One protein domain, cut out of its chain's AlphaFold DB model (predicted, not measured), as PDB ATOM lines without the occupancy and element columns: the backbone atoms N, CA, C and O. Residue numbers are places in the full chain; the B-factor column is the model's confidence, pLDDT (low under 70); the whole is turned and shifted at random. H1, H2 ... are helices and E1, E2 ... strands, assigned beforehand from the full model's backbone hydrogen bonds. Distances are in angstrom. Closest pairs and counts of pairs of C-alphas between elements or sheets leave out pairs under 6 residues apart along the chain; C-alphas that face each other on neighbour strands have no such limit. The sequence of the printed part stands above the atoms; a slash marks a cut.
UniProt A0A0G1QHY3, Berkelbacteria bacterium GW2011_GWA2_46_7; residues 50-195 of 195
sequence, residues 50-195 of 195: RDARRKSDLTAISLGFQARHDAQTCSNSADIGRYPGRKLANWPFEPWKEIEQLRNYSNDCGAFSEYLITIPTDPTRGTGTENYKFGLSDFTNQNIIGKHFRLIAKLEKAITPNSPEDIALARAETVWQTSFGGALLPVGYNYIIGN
ATOM      1  N   ARG A  50      18.250 -18.632 -19.974       90.88
ATOM      2  CA  ARG A  50      17.840 -19.877 -19.307       90.88
ATOM      3  C   ARG A  50      18.750 -20.228 -18.134       90.88
ATOM      4  O   ARG A  50      18.238 -20.518 -17.059       90.88
ATOM      5  N   ASP A  51      20.069 -20.110 -18.282       87.94
ATOM      6  CA  ASP A  51      21.013 -20.325 -17.175       87.94
ATOM      7  C   ASP A  51      20.808 -19.321 -16.022       87.94
ATOM      8  O   ASP A  51      20.881 -19.693 -14.849       87.94
ATOM      9  N   ALA A  52      20.506 -18.054 -16.326       88.19
ATOM     10  CA  ALA A  52      20.163 -17.051 -15.314       88.19
ATOM     11  C   ALA A  52      18.856 -17.399 -14.584       88.19
ATOM     12  O   ALA A  52      18.784 -17.289 -13.359       88.19
ATOM     13  N   ARG A  53      17.847 -17.884 -15.316       91.00
ATOM     14  CA  ARG A  53      16.604 -18.388 -14.727       91.00
ATOM     15  C   ARG A  53      16.853 -19.598 -13.824       91.00
ATOM     16  O   ARG A  53      16.395 -19.577 -12.690       91.00
ATOM     17  N   ARG A  54      17.659 -20.579 -14.254       89.56
ATOM     18  CA  ARG A  54      18.051 -21.734 -13.419       89.56
ATOM     19  C   ARG A  54      18.683 -21.297 -12.097       89.56
ATOM     20  O   ARG A  54      18.341 -21.844 -11.059       89.56
ATOM     21  N   LYS A  55      19.562 -20.286 -12.113       87.12
ATOM     22  CA  LYS A  55      20.138 -19.707 -10.884       87.12
ATOM     23  C   LYS A  55      19.059 -19.147  -9.959       87.12
ATOM     24  O   LYS A  55      19.049 -19.482  -8.781       87.12
ATOM     25  N   SER A  56      18.152 -18.334 -10.501       90.12
ATOM     26  CA  SER A  56      17.043 -17.753  -9.737       90.12
ATOM     27  C   SER A  56      16.126 -18.826  -9.143       90.12
ATOM     28  O   SER A  56      15.739 -18.731  -7.980       90.12
ATOM     29  N   ASP A  57      15.810 -19.861  -9.921       91.44
ATOM     30  CA  ASP A  57      14.939 -20.961  -9.504       91.44
ATOM     31  C   ASP A  57      15.584 -21.772  -8.367       91.44
ATOM     32  O   ASP A  57      14.930 -22.066  -7.367       91.44
ATOM     33  N   LEU A  58      16.892 -22.052  -8.446       89.94
ATOM     34  CA  LEU A  58      17.634 -22.703  -7.359       89.94
ATOM     35  C   LEU A  58      17.672 -21.859  -6.079       89.94
ATOM     36  O   LEU A  58      17.549 -22.411  -4.986       89.94
ATOM     37  N   THR A  59      17.809 -20.535  -6.188       89.69
ATOM     38  CA  THR A  59      17.731 -19.638  -5.026       89.69
ATOM     39  C   THR A  59      16.349 -19.687  -4.375       89.69
ATOM     40  O   THR A  59      16.258 -19.786  -3.153       89.69
ATOM     41  N   ALA A  60      15.275 -19.676  -5.169       90.75
ATOM     42  CA  ALA A  60      13.913 -19.791  -4.651       90.75
ATOM     43  C   ALA A  60      13.680 -21.137  -3.940       90.75
ATOM     44  O   ALA A  60      13.087 -21.175  -2.863       90.75
ATOM     45  N   ILE A  61      14.197 -22.234  -4.504       90.00
ATOM     46  CA  ILE A  61      14.131 -23.559  -3.874       90.00
ATOM     47  C   ILE A  61      14.915 -23.579  -2.552       90.00
ATOM     48  O   ILE A  61      14.386 -24.076  -1.558       90.00
ATOM     49  N   SER A  62      16.138 -23.033  -2.523       89.38
ATOM     50  CA  SER A  62      16.959 -22.949  -1.302       89.38
ATOM     51  C   SER A  62      16.222 -22.197  -0.191       89.38
ATOM     52  O   SER A  62      16.114 -22.690   0.931       89.38
ATOM     53  N   LEU A  63      15.596 -21.063  -0.524       89.38
ATOM     54  CA  LEU A  63      14.792 -20.310   0.434       89.38
ATOM     55  C   LEU A  63      13.603 -21.125   0.964       89.38
ATOM     56  O   LEU A  63      13.334 -21.097   2.162       89.38
ATOM     57  N   GLY A  64      12.920 -21.885   0.104       88.44
ATOM     58  CA  GLY A  64      11.850 -22.789   0.533       88.44
ATOM     59  C   GLY A  64      12.352 -23.889   1.476       88.44
ATOM     60  O   GLY A  64      11.688 -24.214   2.459       88.44
ATOM     61  N   PHE A  65      13.536 -24.448   1.205       87.19
ATOM     62  CA  PHE A  65      14.187 -25.441   2.068       87.19
ATOM     63  C   PHE A  65      14.494 -24.847   3.442       87.19
ATOM     64  O   PHE A  65      14.153 -25.457   4.457       87.19
ATOM     65  N   GLN A  66      15.081 -23.650   3.473       87.50
ATOM     66  CA  GLN A  66      15.410 -22.937   4.704       87.50
ATOM     67  C   GLN A  66      14.151 -22.589   5.506       87.50
ATOM     68  O   GLN A  66      14.067 -22.905   6.691       87.50
ATOM     69  N   ALA A  67      13.131 -22.025   4.854       86.88
ATOM     70  CA  ALA A  67      11.864 -21.689   5.500       86.88
ATOM     71  C   ALA A  67      11.206 -22.927   6.127       86.88
ATOM     72  O   ALA A  67      10.727 -22.878   7.261       86.88
ATOM     73  N   ARG A  68      11.247 -24.064   5.422       83.69
ATOM     74  CA  ARG A  68      10.762 -25.339   5.949       83.69
ATOM     75  C   ARG A  68      11.574 -25.804   7.156       83.69
ATOM     76  O   ARG A  68      10.982 -26.248   8.140       83.69
ATOM     77  N   HIS A  69      12.901 -25.747   7.081       83.12
ATOM     78  CA  HIS A  69      13.785 -26.126   8.182       83.12
ATOM     79  C   HIS A  69      13.488 -25.302   9.450       83.12
ATOM     80  O   HIS A  69      13.366 -25.867  10.541       83.12
ATOM     81  N   ASP A  70      13.283 -23.994   9.290       85.19
ATOM     82  CA  ASP A  70      13.096 -23.042  10.389       85.19
ATOM     83  C   ASP A  70      11.693 -23.072  11.001       85.19
ATOM     84  O   ASP A  70      11.524 -22.724  12.168       85.19
ATOM     85  N   ALA A  71      10.689 -23.545  10.259       81.81
ATOM     86  CA  ALA A  71       9.313 -23.618  10.743       81.81
ATOM     87  C   ALA A  71       9.136 -24.520  11.976       81.81
ATOM     88  O   ALA A  71       8.140 -24.366  12.679       81.81
ATOM     89  N   GLN A  72      10.058 -25.467  12.221       74.44
ATOM     90  CA  GLN A  72      10.115 -26.389  13.375       74.44
ATOM     91  C   GLN A  72       8.777 -27.046  13.795       74.44
ATOM     92  O   GLN A  72       8.654 -27.584  14.895       74.44
ATOM     93  N   THR A  73       7.776 -27.055  12.915       75.25
ATOM     94  CA  THR A  73       6.406 -27.491  13.189       75.25
ATOM     95  C   THR A  73       6.111 -28.729  12.365       75.25
ATOM     96  O   THR A  73       6.170 -28.734  11.137       75.25
ATOM     97  N   CYS A  74       5.851 -29.825  13.070       76.88
ATOM     98  CA  CYS A  74       5.795 -31.142  12.471       76.88
ATOM     99  C   CYS A  74       4.818 -32.067  13.170       76.88
ATOM    100  O   CYS A  74       4.830 -32.160  14.394       76.88
ATOM    101  N   SER A  75       4.061 -32.851  12.396       79.12
ATOM    102  CA  SER A  75       3.265 -33.956  12.948       79.12
ATOM    103  C   SER A  75       4.139 -35.035  13.599       79.12
ATOM    104  O   SER A  75       3.707 -35.694  14.538       79.12
ATOM    105  N   ASN A  76       5.373 -35.211  13.118       79.44
ATOM    106  CA  ASN A  76       6.357 -36.132  13.680       79.44
ATOM    107  C   ASN A  76       7.575 -35.353  14.189       79.44
ATOM    108  O   ASN A  76       8.291 -34.729  13.405       79.44
ATOM    109  N   SER A  77       7.845 -35.416  15.492       80.56
ATOM    110  CA  SER A  77       8.960 -34.695  16.120       80.56
ATOM    111  C   SER A  77      10.335 -35.150  15.625       80.56
ATOM    112  O   SER A  77      11.279 -34.364  15.638       80.56
ATOM    113  N   ALA A  78      10.454 -36.380  15.115       78.94
ATOM    114  CA  ALA A  78      11.692 -36.874  14.518       78.94
ATOM    115  C   ALA A  78      12.049 -36.175  13.193       78.94
ATOM    116  O   ALA A  78      13.165 -36.339  12.704       78.94
ATOM    117  N   ASP A  79      11.122 -35.436  12.588       78.94
ATOM    118  CA  ASP A  79      11.315 -34.749  11.310       78.94
ATOM    119  C   ASP A  79      11.592 -33.230  11.496       78.94
ATOM    120  O   ASP A  79      11.827 -32.516  10.521       78.94
ATOM    121  N   ILE A  80      11.624 -32.732  12.743       81.50
ATOM    122  CA  ILE A  80      11.990 -31.343  13.088       81.50
ATOM    123  C   ILE A  80      13.497 -31.117  12.876       81.50
ATOM    124  O   ILE A  80      14.315 -31.978  13.203       81.50
ATOM    125  N   GLY A  81      13.872 -29.942  12.352       79.88
ATOM    126  CA  GLY A  81      15.277 -29.564  12.127       79.88
ATOM    127  C   GLY A  81      15.952 -30.352  10.999       79.88
ATOM    128  O   GLY A  81      17.159 -30.591  11.038       79.88
ATOM    129  N   ARG A  82      15.158 -30.827  10.034       82.81
ATOM    130  CA  ARG A  82      15.596 -31.576   8.852       82.81
ATOM    131  C   ARG A  82      14.977 -30.961   7.597       82.81
ATOM    132  O   ARG A  82      13.833 -30.508   7.624       82.81
ATOM    133  N   TYR A  83      15.731 -30.973   6.505       85.19
ATOM    134  CA  TYR A  83      15.282 -30.590   5.171       85.19
ATOM    135  C   TYR A  83      14.381 -31.667   4.546       85.19
ATOM    136  O   TYR A  83      14.514 -32.854   4.871       85.19
ATOM    137  N   PRO A  84      13.465 -31.274   3.643       82.56
ATOM    138  CA  PRO A  84      12.530 -32.198   3.013       82.56
ATOM    139  C   PRO A  84      13.221 -33.161   2.031       82.56
ATOM    140  O   PRO A  84      14.269 -32.864   1.461       82.56
ATOM    141  N   GLY A  85      12.604 -34.322   1.807       80.88
ATOM    142  CA  GLY A  85      13.041 -35.367   0.879       80.88
ATOM    143  C   GLY A  85      13.810 -36.527   1.513       80.88
ATOM    144  O   GLY A  85      14.357 -37.364   0.791       80.88
ATOM    145  N   ARG A  86      13.846 -36.636   2.846       79.25
ATOM    146  CA  ARG A  86      14.637 -37.660   3.545       79.25
ATOM    147  C   ARG A  86      14.166 -39.073   3.213       79.25
ATOM    148  O   ARG A  86      14.978 -39.960   2.977       79.25
ATOM    149  N   LYS A  87      12.851 -39.286   3.171       74.88
ATOM    150  CA  LYS A  87      12.266 -40.600   2.854       74.88
ATOM    151  C   LYS A  87      12.156 -40.865   1.342       74.88
ATOM    152  O   LYS A  87      11.866 -41.992   0.953       74.88
ATOM    153  N   LEU A  88      12.410 -39.863   0.487       73.69
ATOM    154  CA  LEU A  88      12.552 -40.069  -0.963       73.69
ATOM    155  C   LEU A  88      13.875 -40.758  -1.304       73.69
ATOM    156  O   LEU A  88      13.973 -41.425  -2.334       73.69
ATOM    157  N   ALA A  89      14.897 -40.582  -0.469       61.97
ATOM    158  CA  ALA A  89      16.234 -41.075  -0.738       61.97
ATOM    159  C   ALA A  89      16.338 -42.597  -0.524       61.97
ATOM    160  O   ALA A  89      16.561 -43.075   0.585       61.97
ATOM    161  N   ASN A  90      16.260 -43.364  -1.617       60.88
ATOM    162  CA  ASN A  90      16.725 -44.760  -1.685       60.88
ATOM    163  C   ASN A  90      18.260 -44.799  -1.753       60.88
ATOM    164  O   ASN A  90      18.864 -45.213  -2.749       60.88
ATOM    165  N   TRP A  91      18.900 -44.287  -0.709       57.81
ATOM    166  CA  TRP A  91      20.350 -44.252  -0.597       57.81
ATOM    167  C   TRP A  91      20.906 -45.682  -0.430       57.81
ATOM    168  O   TRP A  91      20.324 -46.456   0.334       57.81
ATOM    169  N   PRO A  92      22.003 -46.069  -1.116       60.47
ATOM    170  CA  PRO A  92      22.912 -45.239  -1.922       60.47
ATOM    171  C   PRO A  92      22.626 -45.200  -3.436       60.47
ATOM    172  O   PRO A  92      23.353 -44.528  -4.163       60.47
ATOM    173  N   PHE A  93      21.613 -45.908  -3.941       62.84
ATOM    174  CA  PHE A  93      21.468 -46.162  -5.384       62.84
ATOM    175  C   PHE A  93      21.004 -44.945  -6.198       62.84
ATOM    176  O   PHE A  93      21.383 -44.805  -7.357       62.84
ATOM    177  N   GLU A  94      20.226 -44.042  -5.597       72.44
ATOM    178  CA  GLU A  94      19.762 -42.815  -6.257       72.44
ATOM    179  C   GLU A  94      19.807 -41.624  -5.295       72.44
ATOM    180  O   GLU A  94      18.790 -41.254  -4.708       72.44
ATOM    181  N   PRO A  95      20.979 -41.019  -5.081       76.88
ATOM    182  CA  PRO A  95      21.130 -40.022  -4.031       76.88
ATOM    183  C   PRO A  95      20.724 -38.600  -4.475       76.88
ATOM    184  O   PRO A  95      20.554 -37.727  -3.629       76.88
ATOM    185  N   TRP A  96      20.517 -38.378  -5.779       83.50
ATOM    186  CA  TRP A  96      19.982 -37.135  -6.348       83.50
ATOM    187  C   TRP A  96      18.527 -37.322  -6.764       83.50
ATOM    188  O   TRP A  96      18.236 -38.129  -7.649       83.50
ATOM    189  N   LYS A  97      17.622 -36.559  -6.153       85.31
ATOM    190  CA  LYS A  97      16.174 -36.651  -6.376       85.31
ATOM    191  C   LYS A  97      15.633 -35.397  -7.023       85.31
ATOM    192  O   LYS A  97      16.142 -34.308  -6.789       85.31
ATOM    193  N   GLU A  98      14.624 -35.550  -7.869       86.94
ATOM    194  CA  GLU A  98      14.040 -34.410  -8.567       86.94
ATOM    195  C   GLU A  98      13.227 -33.565  -7.594       86.94
ATOM    196  O   GLU A  98      12.444 -34.094  -6.802       86.94
ATOM    197  N   ILE A  99      13.377 -32.244  -7.676       86.94
ATOM    198  CA  ILE A  99      12.694 -31.324  -6.763       86.94
ATOM    199  C   ILE A  99      11.169 -31.447  -6.862       86.94
ATOM    200  O   ILE A  99      10.456 -31.294  -5.876       86.94
ATOM    201  N   GLU A 100      10.658 -31.798  -8.042       85.19
ATOM    202  CA  GLU A 100       9.226 -31.955  -8.291       85.19
ATOM    203  C   GLU A 100       8.600 -33.112  -7.512       85.19
ATOM    204  O   GLU A 100       7.393 -33.103  -7.268       85.19
ATOM    205  N   GLN A 101       9.404 -34.088  -7.072       82.69
ATOM    206  CA  GLN A 101       8.916 -35.176  -6.225       82.69
ATOM    207  C   GLN A 101       8.409 -34.645  -4.881       82.69
ATOM    208  O   GLN A 101       7.458 -35.201  -4.335       82.69
ATOM    209  N   LEU A 102       8.954 -33.521  -4.397       82.06
ATOM    210  CA  LEU A 102       8.505 -32.864  -3.167       82.06
ATOM    211  C   LEU A 102       7.099 -32.261  -3.277       82.06
ATOM    212  O   LEU A 102       6.481 -32.000  -2.249       82.06
ATOM    213  N   ARG A 103       6.559 -32.079  -4.493       78.31
ATOM    214  CA  ARG A 103       5.190 -31.570  -4.698       78.31
ATOM    215  C   ARG A 103       4.141 -32.468  -4.051       78.31
ATOM    216  O   ARG A 103       3.168 -31.979  -3.492       78.31
ATOM    217  N   ASN A 104       4.333 -33.779  -4.172       69.38
ATOM    218  CA  ASN A 104       3.353 -34.789  -3.777       69.38
ATOM    219  C   ASN A 104       3.810 -35.586  -2.541       69.38
ATOM    220  O   ASN A 104       3.165 -36.567  -2.175       69.38
ATOM    221  N   TYR A 105       4.936 -35.208  -1.927       69.25
ATOM    222  CA  TYR A 105       5.533 -35.933  -0.808       69.25
ATOM    223  C   TYR A 105       5.088 -35.324   0.527       69.25
ATOM    224  O   TYR A 105       5.293 -34.138   0.765       69.25
ATOM    225  N   SER A 106       4.449 -36.122   1.386       57.44
ATOM    226  CA  SER A 106       3.699 -35.649   2.567       57.44
ATOM    227  C   SER A 106       4.356 -35.946   3.923       57.44
ATOM    228  O   SER A 106       3.792 -35.648   4.973       57.44
ATOM    229  N   ASN A 107       5.537 -36.559   3.939       59.66
ATOM    230  CA  ASN A 107       6.103 -37.250   5.105       59.66
ATOM    231  C   ASN A 107       7.433 -36.671   5.623       59.66
ATOM    232  O   ASN A 107       8.085 -37.340   6.428       59.66
ATOM    233  N   ASP A 108       7.767 -35.430   5.255       61.56
ATOM    234  CA  ASP A 108       8.814 -34.605   5.878       61.56
ATOM    235  C   ASP A 108       8.195 -33.299   6.412       61.56
ATOM    236  O   ASP A 108       8.475 -32.205   5.930       61.56
ATOM    237  N   CYS A 109       7.317 -33.438   7.405       67.19
ATOM    238  CA  CYS A 109       6.465 -32.401   8.007       67.19
ATOM    239  C   CYS A 109       5.852 -31.356   7.066       67.19
ATOM    240  O   CYS A 109       6.336 -30.232   6.956       67.19
ATOM    241  N   GLY A 110       4.723 -31.704   6.461       62.09
ATOM    242  CA  GLY A 110       3.997 -30.795   5.581       62.09
ATOM    243  C   GLY A 110       4.452 -30.915   4.133       62.09
ATOM    244  O   GLY A 110       5.491 -31.503   3.821       62.09
ATOM    245  N   ALA A 111       3.622 -30.399   3.234       66.50
ATOM    246  CA  ALA A 111       3.941 -30.373   1.818       66.50
ATOM    247  C   ALA A 111       4.894 -29.204   1.548       66.50
ATOM    248  O   ALA A 111       4.658 -28.084   1.998       66.50
ATOM    249  N   PHE A 112       5.952 -29.426   0.762       73.12
ATOM    250  CA  PHE A 112       6.879 -28.356   0.362       73.12
ATOM    251  C   PHE A 112       6.159 -27.173  -0.320       73.12
ATOM    252  O   PHE A 112       6.633 -26.040  -0.267       73.12
ATOM    253  N   SER A 113       4.963 -27.420  -0.869       70.19
ATOM    254  CA  SER A 113       4.053 -26.408  -1.412       70.19
ATOM    255  C   SER A 113       3.617 -25.321  -0.420       70.19
ATOM    256  O   SER A 113       3.168 -24.267  -0.859       70.19
ATOM    257  N   GLU A 114       3.736 -25.539   0.894       75.56
ATOM    258  CA  GLU A 114       3.479 -24.508   1.917       75.56
ATOM    259  C   GLU A 114       4.566 -23.423   1.937       75.56
ATOM    260  O   GLU A 114       4.281 -22.260   2.210       75.56
ATOM    261  N   TYR A 115       5.807 -23.796   1.613       80.88
ATOM    262  CA  TYR A 115       6.980 -22.916   1.658       80.88
ATOM    263  C   TYR A 115       7.400 -22.439   0.268       80.88
ATOM    264  O   TYR A 115       8.102 -21.439   0.128       80.88
ATOM    265  N   LEU A 116       6.948 -23.144  -0.770       83.69
ATOM    266  CA  LEU A 116       7.159 -22.790  -2.160       83.69
ATOM    267  C   LEU A 116       5.894 -23.096  -2.969       83.69
ATOM    268  O   LEU A 116       5.697 -24.219  -3.426       83.69
ATOM    269  N   ILE A 117       5.053 -22.071  -3.162       76.56
ATOM    270  CA  ILE A 117       3.724 -22.170  -3.806       76.56
ATOM    271  C   ILE A 117       3.792 -22.900  -5.154       76.56
ATOM    272  O   ILE A 117       2.952 -23.747  -5.454       76.56
ATOM    273  N   THR A 118       4.816 -22.592  -5.952       85.75
ATOM    274  CA  THR A 118       5.066 -23.251  -7.232       85.75
ATOM    275  C   THR A 118       6.496 -23.750  -7.256       85.75
ATOM    276  O   THR A 118       7.432 -22.953  -7.285       85.75
ATOM    277  N   ILE A 119       6.668 -25.072  -7.287       85.25
ATOM    278  CA  ILE A 119       7.979 -25.673  -7.528       85.25
ATOM    279  C   ILE A 119       8.381 -25.352  -8.974       85.25
ATOM    280  O   ILE A 119       7.645 -25.731  -9.892       85.25
ATOM    281  N   PRO A 120       9.499 -24.638  -9.198       89.12
ATOM    282  CA  PRO A 120       9.918 -24.280 -10.538       89.12
ATOM    283  C   PRO A 120      10.343 -25.527 -11.310       89.12
ATOM    284  O   PRO A 120      10.816 -26.521 -10.758       89.12
ATOM    285  N   THR A 121      10.194 -25.432 -12.622       88.00
ATOM    286  CA  THR A 121      10.543 -26.473 -13.578       88.00
ATOM    287  C   THR A 121      11.596 -25.923 -14.531       88.00
ATOM    288  O   THR A 121      11.493 -24.770 -14.957       88.00
ATOM    289  N   ASP A 122      12.580 -26.753 -14.882       88.31
ATOM    290  CA  ASP A 122      13.644 -26.354 -15.800       88.31
ATOM    291  C   ASP A 122      13.069 -25.858 -17.150       88.31
ATOM    292  O   ASP A 122      12.171 -26.504 -17.706       88.31
ATOM    293  N   PRO A 123      13.569 -24.738 -17.716       87.50
ATOM    294  CA  PRO A 123      13.062 -24.165 -18.969       87.50
ATOM    295  C   PRO A 123      13.115 -25.095 -20.189       87.50
ATOM    296  O   PRO A 123      12.464 -24.811 -21.192       87.50
ATOM    297  N   THR A 124      13.908 -26.164 -20.125       84.44
ATOM    298  CA  THR A 124      14.100 -27.161 -21.187       84.44
ATOM    299  C   THR A 124      13.520 -28.533 -20.841       84.44
ATOM    300  O   THR A 124      13.824 -29.531 -21.497       84.44
ATOM    301  N   ARG A 125      12.642 -28.620 -19.832       74.38
ATOM    302  CA  ARG A 125      11.992 -29.884 -19.469       74.38
ATOM    303  C   ARG A 125      11.299 -30.534 -20.677       74.38
ATOM    304  O   ARG A 125      10.495 -29.907 -21.360       74.38
ATOM    305  N   GLY A 126      11.570 -31.828 -20.882       62.41
ATOM    306  CA  GLY A 126      10.966 -32.657 -21.937       62.41
ATOM    307  C   GLY A 126      11.888 -32.974 -23.118       62.41
ATOM    308  O   GLY A 126      11.559 -33.850 -23.911       62.41
ATOM    309  N   THR A 127      13.061 -32.334 -23.211       58.75
ATOM    310  CA  THR A 127      14.064 -32.611 -24.259       58.75
ATOM    311  C   THR A 127      15.283 -33.400 -23.759       58.75
ATOM    312  O   THR A 127      16.161 -33.734 -24.548       58.75
ATOM    313  N   GLY A 128      15.346 -33.714 -22.459       49.16
ATOM    314  CA  GLY A 128      16.436 -34.439 -21.796       49.16
ATOM    315  C   GLY A 128      16.288 -34.409 -20.267       49.16
ATOM    316  O   GLY A 128      15.530 -33.604 -19.734       49.16
ATOM    317  N   THR A 129      16.976 -35.309 -19.559       53.12
ATOM    318  CA  THR A 129      16.940 -35.578 -18.099       53.12
ATOM    319  C   THR A 129      17.496 -34.447 -17.206       53.12
ATOM    320  O   THR A 129      18.356 -34.677 -16.353       53.12
ATOM    321  N   GLU A 130      17.037 -33.214 -17.399       64.88
ATOM    322  CA  GLU A 130      17.650 -31.995 -16.842       64.88
ATOM    323  C   GLU A 130      16.738 -31.276 -15.840       64.88
ATOM    324  O   GLU A 130      16.635 -30.055 -15.821       64.88
ATOM    325  N   ASN A 131      16.059 -32.038 -14.986       82.25
ATOM    326  CA  ASN A 131      15.267 -31.466 -13.901       82.25
ATOM    327  C   ASN A 131      16.176 -30.931 -12.785       82.25
ATOM    328  O   ASN A 131      17.272 -31.454 -12.557       82.25
ATOM    329  N   TYR A 132      15.696 -29.928 -12.046       88.12
ATOM    330  CA  TYR A 132      16.317 -29.527 -10.785       88.12
ATOM    331  C   TYR A 132      16.332 -30.714  -9.829       88.12
ATOM    332  O   TYR A 132      15.304 -31.372  -9.628       88.12
ATOM    333  N   LYS A 133      17.493 -30.986  -9.236       87.88
ATOM    334  CA  LYS A 133      17.648 -32.074  -8.273       87.88
ATOM    335  C   LYS A 133      18.189 -31.558  -6.957       87.88
ATOM    336  O   LYS A 133      18.895 -30.553  -6.912       87.88
ATOM    337  N   PHE A 134      17.878 -32.286  -5.901       87.56
ATOM    338  CA  PHE A 134      18.443 -32.084  -4.584       87.56
ATOM    339  C   PHE A 134      19.127 -33.363  -4.104       87.56
ATOM    340  O   PHE A 134      18.754 -34.476  -4.487       87.56
ATOM    341  N   GLY A 135      20.144 -33.185  -3.276       85.50
ATOM    342  CA  GLY A 135      20.800 -34.232  -2.508       85.50
ATOM    343  C   GLY A 135      20.860 -33.796  -1.050       85.50
ATOM    344  O   GLY A 135      20.935 -32.603  -0.761       85.50
ATOM    345  N   LEU A 136      20.806 -34.753  -0.131       85.00
ATOM    346  CA  LEU A 136      20.911 -34.491   1.304       85.00
ATOM    347  C   LEU A 136      22.218 -35.067   1.857       85.00
ATOM    348  O   LEU A 136      22.827 -35.957   1.253       85.00
ATOM    349  N   SER A 137      22.636 -34.546   3.008       84.31
ATOM    350  CA  SER A 137      23.724 -35.105   3.814       84.31
ATOM    351  C   SER A 137      23.449 -36.548   4.248       84.31
ATOM    352  O   SER A 137      22.304 -37.006   4.255       84.31
ATOM    353  N   ASP A 138      24.525 -37.247   4.609       77.88
ATOM    354  CA  ASP A 138      24.586 -38.691   4.858       77.88
ATOM    355  C   ASP A 138      23.392 -39.276   5.635       77.88
ATOM    356  O   ASP A 138      23.019 -38.806   6.708       77.88
ATOM    357  N   PHE A 139      22.834 -40.365   5.103       68.94
ATOM    358  CA  PHE A 139      21.691 -41.083   5.663       68.94
ATOM    359  C   PHE A 139      22.058 -42.154   6.692       68.94
ATOM    360  O   PHE A 139      21.172 -42.717   7.337       68.94
ATOM    361  N   THR A 140      23.345 -42.443   6.866       69.81
ATOM    362  CA  THR A 140      23.827 -43.446   7.821       69.81
ATOM    363  C   THR A 140      24.085 -42.848   9.204       69.81
ATOM    364  O   THR A 140      23.838 -43.507  10.216       69.81
ATOM    365  N   ASN A 141      24.477 -41.574   9.280       75.88
ATOM    366  CA  ASN A 141      24.718 -40.877  10.538       75.88
ATOM    367  C   ASN A 141      23.524 -39.995  10.959       75.88
ATOM    368  O   ASN A 141      23.256 -38.930  10.401       75.88
ATOM    369  N   GLN A 142      22.837 -40.410  12.031       71.69
ATOM    370  CA  GLN A 142      21.646 -39.733  12.571       71.69
ATOM    371  C   GLN A 142      21.883 -38.273  12.999       71.69
ATOM    372  O   GLN A 142      20.928 -37.494  13.079       71.69
ATOM    373  N   ASN A 143      23.136 -37.890  13.257       75.25
ATOM    374  CA  ASN A 143      23.482 -36.532  13.665       75.25
ATOM    375  C   ASN A 143      23.531 -35.548  12.494       75.25
ATOM    376  O   ASN A 143      23.356 -34.355  12.740       75.25
ATOM    377  N   ILE A 144      23.710 -36.033  11.263       77.44
ATOM    378  CA  ILE A 144      23.850 -35.213  10.049       77.44
ATOM    379  C   ILE A 144      22.769 -35.497   9.000       77.44
ATOM    380  O   ILE A 144      22.557 -34.654   8.134       77.44
ATOM    381  N   ILE A 145      22.040 -36.613   9.096       77.44
ATOM    382  CA  ILE A 145      20.995 -36.997   8.135       77.44
ATOM    383  C   ILE A 145      19.971 -35.895   7.878       77.44
ATOM    384  O   ILE A 145      19.256 -35.454   8.781       77.44
ATOM    385  N   GLY A 146      19.886 -35.478   6.613       76.38
ATOM    386  CA  GLY A 146      18.925 -34.475   6.160       76.38
ATOM    387  C   GLY A 146      19.070 -33.107   6.828       76.38
ATOM    388  O   GLY A 146      18.138 -32.320   6.755       76.38
ATOM    389  N   LYS A 147      20.189 -32.813   7.500       82.31
ATOM    390  CA  LYS A 147      20.451 -31.500   8.121       82.31
ATOM    391  C   LYS A 147      21.208 -30.539   7.217       82.31
ATOM    392  O   LYS A 147      21.334 -29.367   7.542       82.31
ATOM    393  N   HIS A 148      21.689 -31.033   6.084       86.06
ATOM    394  CA  HIS A 148      22.255 -30.223   5.022       86.06
ATOM    395  C   HIS A 148      21.684 -30.707   3.693       86.06
ATOM    396  O   HIS A 148      21.380 -31.894   3.524       86.06
ATOM    397  N   PHE A 149      21.553 -29.791   2.744       86.25
ATOM    398  CA  PHE A 149      21.115 -30.093   1.392       86.25
ATOM    399  C   PHE A 149      22.075 -29.488   0.378       86.25
ATOM    400  O   PHE A 149      22.858 -28.593   0.687       86.25
ATOM    401  N   ARG A 150      21.979 -29.985  -0.849       87.12
ATOM    402  CA  ARG A 150      22.556 -29.371  -2.036       87.12
ATOM    403  C   ARG A 150      21.532 -29.399  -3.132       87.12
ATOM    404  O   ARG A 150      20.855 -30.408  -3.321       87.12
ATOM    405  N   LEU A 151      21.460 -28.313  -3.877       87.62
ATOM    406  CA  LEU A 151      20.656 -28.235  -5.085       87.62
ATOM    407  C   LEU A 151      21.568 -28.245  -6.296       87.62
ATOM    408  O   LEU A 151      22.692 -27.752  -6.227       87.62
ATOM    409  N   ILE A 152      21.077 -28.813  -7.390       85.44
ATOM    410  CA  ILE A 152      21.794 -28.872  -8.651       85.44
ATOM    411  C   ILE A 152      20.850 -28.621  -9.829       85.44
ATOM    412  O   ILE A 152      19.711 -29.091  -9.865       85.44
ATOM    413  N   ALA A 153      21.363 -27.900 -10.820       85.19
ATOM    414  CA  ALA A 153      20.775 -27.739 -12.143       85.19
ATOM    415  C   ALA A 153      21.886 -27.904 -13.174       85.19
ATOM    416  O   ALA A 153      22.998 -27.435 -12.933       85.19
ATOM    417  N   LYS A 154      21.588 -28.523 -14.315       81.81
ATOM    418  CA  LYS A 154      22.530 -28.575 -15.429       81.81
ATOM    419  C   LYS A 154      22.457 -27.269 -16.218       81.81
ATOM    420  O   LYS A 154      21.378 -26.852 -16.624       81.81
ATOM    421  N   LEU A 155      23.603 -26.633 -16.433       80.69
ATOM    422  CA  LEU A 155      23.710 -25.458 -17.297       80.69
ATOM    423  C   LEU A 155      23.956 -25.861 -18.751       80.69
ATOM    424  O   LEU A 155      24.616 -26.864 -19.026       80.69
ATOM    425  N   GLU A 156      23.456 -25.053 -19.682       81.50
ATOM    426  CA  GLU A 156      23.638 -25.301 -21.119       81.50
ATOM    427  C   GLU A 156      25.032 -24.932 -21.604       81.50
ATOM    428  O   GLU A 156      25.583 -25.563 -22.509       81.50
ATOM    429  N   LYS A 157      25.623 -23.902 -21.001       75.69
ATOM    430  CA  LYS A 157      27.011 -23.568 -21.266       75.69
ATOM    431  C   LYS A 157      27.898 -24.564 -20.525       75.69
ATOM    432  O   LYS A 157      27.972 -24.501 -19.303       75.69
ATOM    433  N   ALA A 158      28.596 -25.433 -21.257       64.06
ATOM    434  CA  ALA A 158      29.645 -26.284 -20.698       64.06
ATOM    435  C   ALA A 158      30.742 -25.423 -20.044       64.06
ATOM    436  O   ALA A 158      31.135 -24.390 -20.596       64.06
ATOM    437  N   ILE A 159      31.233 -25.839 -18.873       62.03
ATOM    438  CA  ILE A 159      32.445 -25.262 -18.313       62.03
ATOM    439  C   ILE A 159      33.591 -25.982 -19.029       62.03
ATOM    440  O   ILE A 159      33.522 -27.176 -19.327       62.03
ATOM    441  N   THR A 160      34.609 -25.228 -19.422       63.91
ATOM    442  CA  THR A 160      35.798 -25.803 -20.053       63.91
ATOM    443  C   THR A 160      36.577 -26.611 -19.017       63.91
ATOM    444  O   THR A 160      36.847 -26.036 -17.960       63.91
ATOM    445  N   PRO A 161      37.026 -27.846 -19.322       63.47
ATOM    446  CA  PRO A 161      37.792 -28.660 -18.385       63.47
ATOM    447  C   PRO A 161      38.941 -27.877 -17.744       63.47
ATOM    448  O   PRO A 161      39.750 -27.271 -18.452       63.47
ATOM    449  N   ASN A 162      39.025 -27.921 -16.413       66.56
ATOM    450  CA  ASN A 162      40.028 -27.222 -15.596       66.56
ATOM    451  C   ASN A 162      39.884 -25.693 -15.554       66.56
ATOM    452  O   ASN A 162      40.854 -24.989 -15.259       66.56
ATOM    453  N   SER A 163      38.693 -25.155 -15.819       73.69
ATOM    454  CA  SER A 163      38.449 -23.748 -15.504       73.69
ATOM    455  C   SER A 163      38.592 -23.496 -13.987       73.69
ATOM    456  O   SER A 163      38.436 -24.420 -13.178       73.69
ATOM    457  N   PRO A 164      38.825 -22.244 -13.557       79.25
ATOM    458  CA  PRO A 164      38.775 -21.891 -12.139       79.25
ATOM    459  C   PRO A 164      37.461 -22.303 -11.453       79.25
ATOM    460  O   PRO A 164      37.475 -22.673 -10.280       79.25
ATOM    461  N   GLU A 165      36.344 -22.275 -12.186       74.69
ATOM    462  CA  GLU A 165      35.023 -22.671 -11.687       74.69
ATOM    463  C   GLU A 165      34.931 -24.187 -11.456       74.69
ATOM    464  O   GLU A 165      34.437 -24.607 -10.412       74.69
ATOM    465  N   ASP A 166      35.482 -25.008 -12.356       69.31
ATOM    466  CA  ASP A 166      35.522 -26.474 -12.195       69.31
ATOM    467  C   ASP A 166      36.359 -26.884 -10.989       69.31
ATOM    468  O   ASP A 166      35.980 -27.759 -10.210       69.31
ATOM    469  N   ILE A 167      37.507 -26.228 -10.810       73.81
ATOM    470  CA  ILE A 167      38.387 -26.482  -9.670       73.81
ATOM    471  C   ILE A 167      37.679 -26.080  -8.371       73.81
ATOM    472  O   ILE A 167      37.763 -26.800  -7.374       73.81
ATOM    473  N   ALA A 168      36.968 -24.949  -8.366       77.62
ATOM    474  CA  ALA A 168      36.175 -24.520  -7.219       77.62
ATOM    475  C   ALA A 168      35.042 -25.512  -6.912       77.62
ATOM    476  O   ALA A 168      34.846 -25.861  -5.746       77.62
ATOM    477  N   LEU A 169      34.355 -26.021  -7.935       74.75
ATOM    478  CA  LEU A 169      33.295 -27.016  -7.793       74.75
ATOM    479  C   LEU A 169      33.833 -28.341  -7.235       74.75
ATOM    480  O   LEU A 169      33.261 -28.882  -6.291       74.75
ATOM    481  N   ALA A 170      34.966 -28.829  -7.746       76.38
ATOM    482  CA  ALA A 170      35.622 -30.042  -7.254       76.38
ATOM    483  C   ALA A 170      36.091 -29.903  -5.793       76.38
ATOM    484  O   ALA A 170      35.985 -30.841  -4.996       76.38
ATOM    485  N   ARG A 171      36.576 -28.716  -5.403       77.56
ATOM    486  CA  ARG A 171      36.908 -28.417  -4.002       77.56
ATOM    487  C   ARG A 171      35.662 -28.390  -3.125       77.56
ATOM    488  O   ARG A 171      35.673 -29.013  -2.070       77.56
ATOM    489  N   ALA A 172      34.600 -27.712  -3.560       79.56
ATOM    490  CA  ALA A 172      33.333 -27.664  -2.835       79.56
ATOM    491  C   ALA A 172      32.738 -29.069  -2.648       79.56
ATOM    492  O   ALA A 172      32.251 -29.386  -1.565       79.56
ATOM    493  N   GLU A 173      32.856 -29.929  -3.662       80.50
ATOM    494  CA  GLU A 173      32.477 -31.339  -3.575       80.50
ATOM    495  C   GLU A 173      33.262 -32.081  -2.500       80.50
ATOM    496  O   GLU A 173      32.687 -32.742  -1.640       80.50
ATOM    497  N   THR A 174      34.587 -31.944  -2.537       82.12
ATOM    498  CA  THR A 174      35.471 -32.612  -1.581       82.12
ATOM    499  C   THR A 174      35.156 -32.168  -0.153       82.12
ATOM    500  O   THR A 174      35.038 -33.005   0.735       82.12
ATOM    501  N   VAL A 175      34.965 -30.861   0.065       84.81
ATOM    502  CA  VAL A 175      34.596 -30.297   1.372       84.81
ATOM    503  C   VAL A 175      33.238 -30.816   1.840       84.81
ATOM    504  O   VAL A 175      33.082 -31.149   3.013       84.81
ATOM    505  N   TRP A 176      32.257 -30.912   0.942       84.00
ATOM    506  CA  TRP A 176      30.950 -31.463   1.278       84.00
ATOM    507  C   TRP A 176      31.055 -32.916   1.746       84.00
ATOM    508  O   TRP A 176      30.561 -33.254   2.822       84.00
ATOM    509  N   GLN A 177      31.735 -33.761   0.967       82.56
ATOM    510  CA  GLN A 177      31.903 -35.180   1.276       82.56
ATOM    511  C   GLN A 177      32.581 -35.401   2.627       82.56
ATOM    512  O   GLN A 177      32.123 -36.224   3.416       82.56
ATOM    513  N   THR A 178      33.641 -34.645   2.924       85.69
ATOM    514  CA  THR A 178      34.364 -34.785   4.193       85.69
ATOM    515  C   THR A 178      33.594 -34.229   5.389       85.69
ATOM    516  O   THR A 178      33.773 -34.731   6.495       85.69
ATOM    517  N   SER A 179      32.741 -33.219   5.187       84.00
ATOM    518  CA  SER A 179      32.025 -32.541   6.281       84.00
ATOM    519  C   SER A 179      30.669 -33.173   6.599       84.00
ATOM    520  O   SER A 179      30.302 -33.298   7.765       84.00
ATOM    521  N   PHE A 180      29.908 -33.553   5.572       83.75
ATOM    522  CA  PHE A 180      28.497 -33.938   5.697       83.75
ATOM    523  C   PHE A 180      28.177 -35.306   5.083       83.75
ATOM    524  O   PHE A 180      27.053 -35.794   5.233       83.75
ATOM    525  N   GLY A 181      29.136 -35.914   4.377       80.56
ATOM    526  CA  GLY A 181      28.916 -37.111   3.569       80.56
ATOM    527  C   GLY A 181      27.824 -36.928   2.505       80.56
ATOM    528  O   GLY A 181      27.406 -35.816   2.182       80.56
ATOM    529  N   GLY A 182      27.331 -38.034   1.947       78.25
ATOM    530  CA  GLY A 182      26.231 -38.027   0.977       78.25
ATOM    531  C   GLY A 182      26.675 -38.180  -0.481       78.25
ATOM    532  O   GLY A 182      27.709 -38.767  -0.784       78.25
ATOM    533  N   ALA A 183      25.836 -37.726  -1.411       78.88
ATOM    534  CA  ALA A 183      26.003 -37.967  -2.846       78.88
ATOM    535  C   ALA A 183      27.197 -37.219  -3.448       78.88
ATOM    536  O   ALA A 183      27.316 -36.010  -3.245       78.88
ATOM    537  N   LEU A 184      28.004 -37.896  -4.273       79.44
ATOM    538  CA  LEU A 184      28.912 -37.193  -5.179       79.44
ATOM    539  C   LEU A 184      28.115 -36.462  -6.261       79.44
ATOM    540  O   LEU A 184      27.111 -36.995  -6.745       79.44
ATOM    541  N   LEU A 185      28.565 -35.274  -6.675       77.69
ATOM    542  CA  LEU A 185      28.017 -34.629  -7.872       77.69
ATOM    543  C   LEU A 185      28.093 -35.583  -9.075       77.69
ATOM    544  O   LEU A 185      29.124 -36.230  -9.279       77.69
ATOM    545  N   PRO A 186      27.039 -35.674  -9.905       73.38
ATOM    546  CA  PRO A 186      27.097 -36.504 -11.097       73.38
ATOM    547  C   PRO A 186      28.169 -35.980 -12.062       73.38
ATOM    548  O   PRO A 186      28.279 -34.777 -12.286       73.38
ATOM    549  N   VAL A 187      28.948 -36.885 -12.650       65.12
ATOM    550  CA  VAL A 187      30.038 -36.560 -13.584       65.12
ATOM    551  C   VAL A 187      29.546 -35.819 -14.831       65.12
ATOM    552  O   VAL A 187      28.545 -36.211 -15.424       65.12
ATOM    553  N   GLY A 188      30.303 -34.804 -15.268       57.69
ATOM    554  CA  GLY A 188      30.128 -34.157 -16.577       57.69
ATOM    555  C   GLY A 188      29.228 -32.920 -16.605       57.69
ATOM    556  O   GLY A 188      28.717 -32.574 -17.669       57.69
ATOM    557  N   TYR A 189      29.010 -32.257 -15.469       54.91
ATOM    558  CA  TYR A 189      28.016 -31.191 -15.376       54.91
ATOM    559  C   TYR A 189      28.461 -30.026 -14.493       54.91
ATOM    560  O   TYR A 189      29.139 -30.197 -13.482       54.91
ATOM    561  N   ASN A 190      27.980 -28.843 -14.866       60.19
ATOM    562  CA  ASN A 190      28.163 -27.607 -14.122       60.19
ATOM    563  C   ASN A 190      26.975 -27.436 -13.203       60.19
ATOM    564  O   ASN A 190      25.847 -27.315 -13.685       60.19
ATOM    565  N   TYR A 191      27.231 -27.396 -11.905       62.06
ATOM    566  CA  TYR A 191      26.179 -27.266 -10.919       62.06
ATOM    567  C   TYR A 191      26.365 -25.997 -10.116       62.06
ATOM    568  O   TYR A 191      27.454 -25.700  -9.630       62.06
ATOM    569  N   ILE A 192      25.277 -25.258  -9.951       57.94
ATOM    570  CA  ILE A 192      25.205 -24.214  -8.937       57.94
ATOM    571  C   ILE A 192      24.820 -24.899  -7.640       57.94
ATOM    572  O   ILE A 192      23.791 -25.565  -7.594       57.94
ATOM    573  N   ILE A 193      25.636 -24.717  -6.606       57.22
ATOM    574  CA  ILE A 193      25.337 -25.200  -5.265       57.22
ATOM    575  C   ILE A 193      24.586 -24.081  -4.539       57.22
ATOM    576  O   ILE A 193      25.159 -23.033  -4.249       57.22
ATOM    577  N   GLY A 194      23.297 -24.297  -4.283       52.62
ATOM    578  CA  GLY A 194      22.579 -23.564  -3.243       52.62
ATOM    579  C   GLY A 194      22.820 -24.266  -1.912       52.62
ATOM    580  O   GLY A 194      22.498 -25.451  -1.813       52.62
ATOM    581  N   ASN A 195      23.402 -23.544  -0.955       47.47
ATOM    582  CA  ASN A 195      23.439 -23.904   0.463       47.47
ATOM    583  C   ASN A 195      22.525 -22.954   1.233       47.47
ATOM    584  O   ASN A 195      22.362 -21.806   0.749       47.47
TER     585      ASN A 195
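What this domain is: This is residues 50 to 195 of the 195 residues of a protein of Berkelbacteria bacterium GW2011_GWA2_46_7 (UniProt A0A0G1QHY3). With little regular structure, long loops surround a short hairpin, E1 and E2, near the middle; the long helix H1 passes over it, and H2 and H3 lie out on opposite sides. The 146 printed residues hold three named helices and two named strands, in order H1, H2, E1, E2, H3; the strands are antiparallel. The class is mostly helix, with 51 residues in named elements. The whole is compact, radius of gyration of the C-alphas 15.0 A, spanning 47 by 33 by 25 A.

How they stand to each other: H1, residues 50 to 70, comes closest to E2, residues 149 to 152, at the C-alphas of Leu 58 and Leu 151, 6.7 A. H2, residues 99 to 103, has O i to N i+4 within range in 0 of 1 pairs, O i to N i+3 in 2 of 2. Its closest C-alphas to E1, residues 133 to 136, are Ile 99 and Lys 133, 5.2 A. In the hairpin E1 and E2, N 135 and O 150 are within hydrogen-bond range, 2.9 A. H3, residues 164 to 180, is apart from H1, H2 and E1. In H1 and H3 every O i to N i+4 pair is within range.

Where its parts are: H1 begins at C-alpha 50 (17.840, -19.877, -19.307) and is 30.2 A long; H2 is 7.8 A, E1 10.4 A, E2 10.1 A. H3, 23.9 A, ends at C-alpha 180 (28.497, -33.938, 5.697).

The domain as a whole: The C-alphas farthest apart, Ser 75 and Thr 160, are 47.1 A apart. The printed part has no cut, and its four links are long. pLDDT is under 70 in 35 residues, among them 187 to 195.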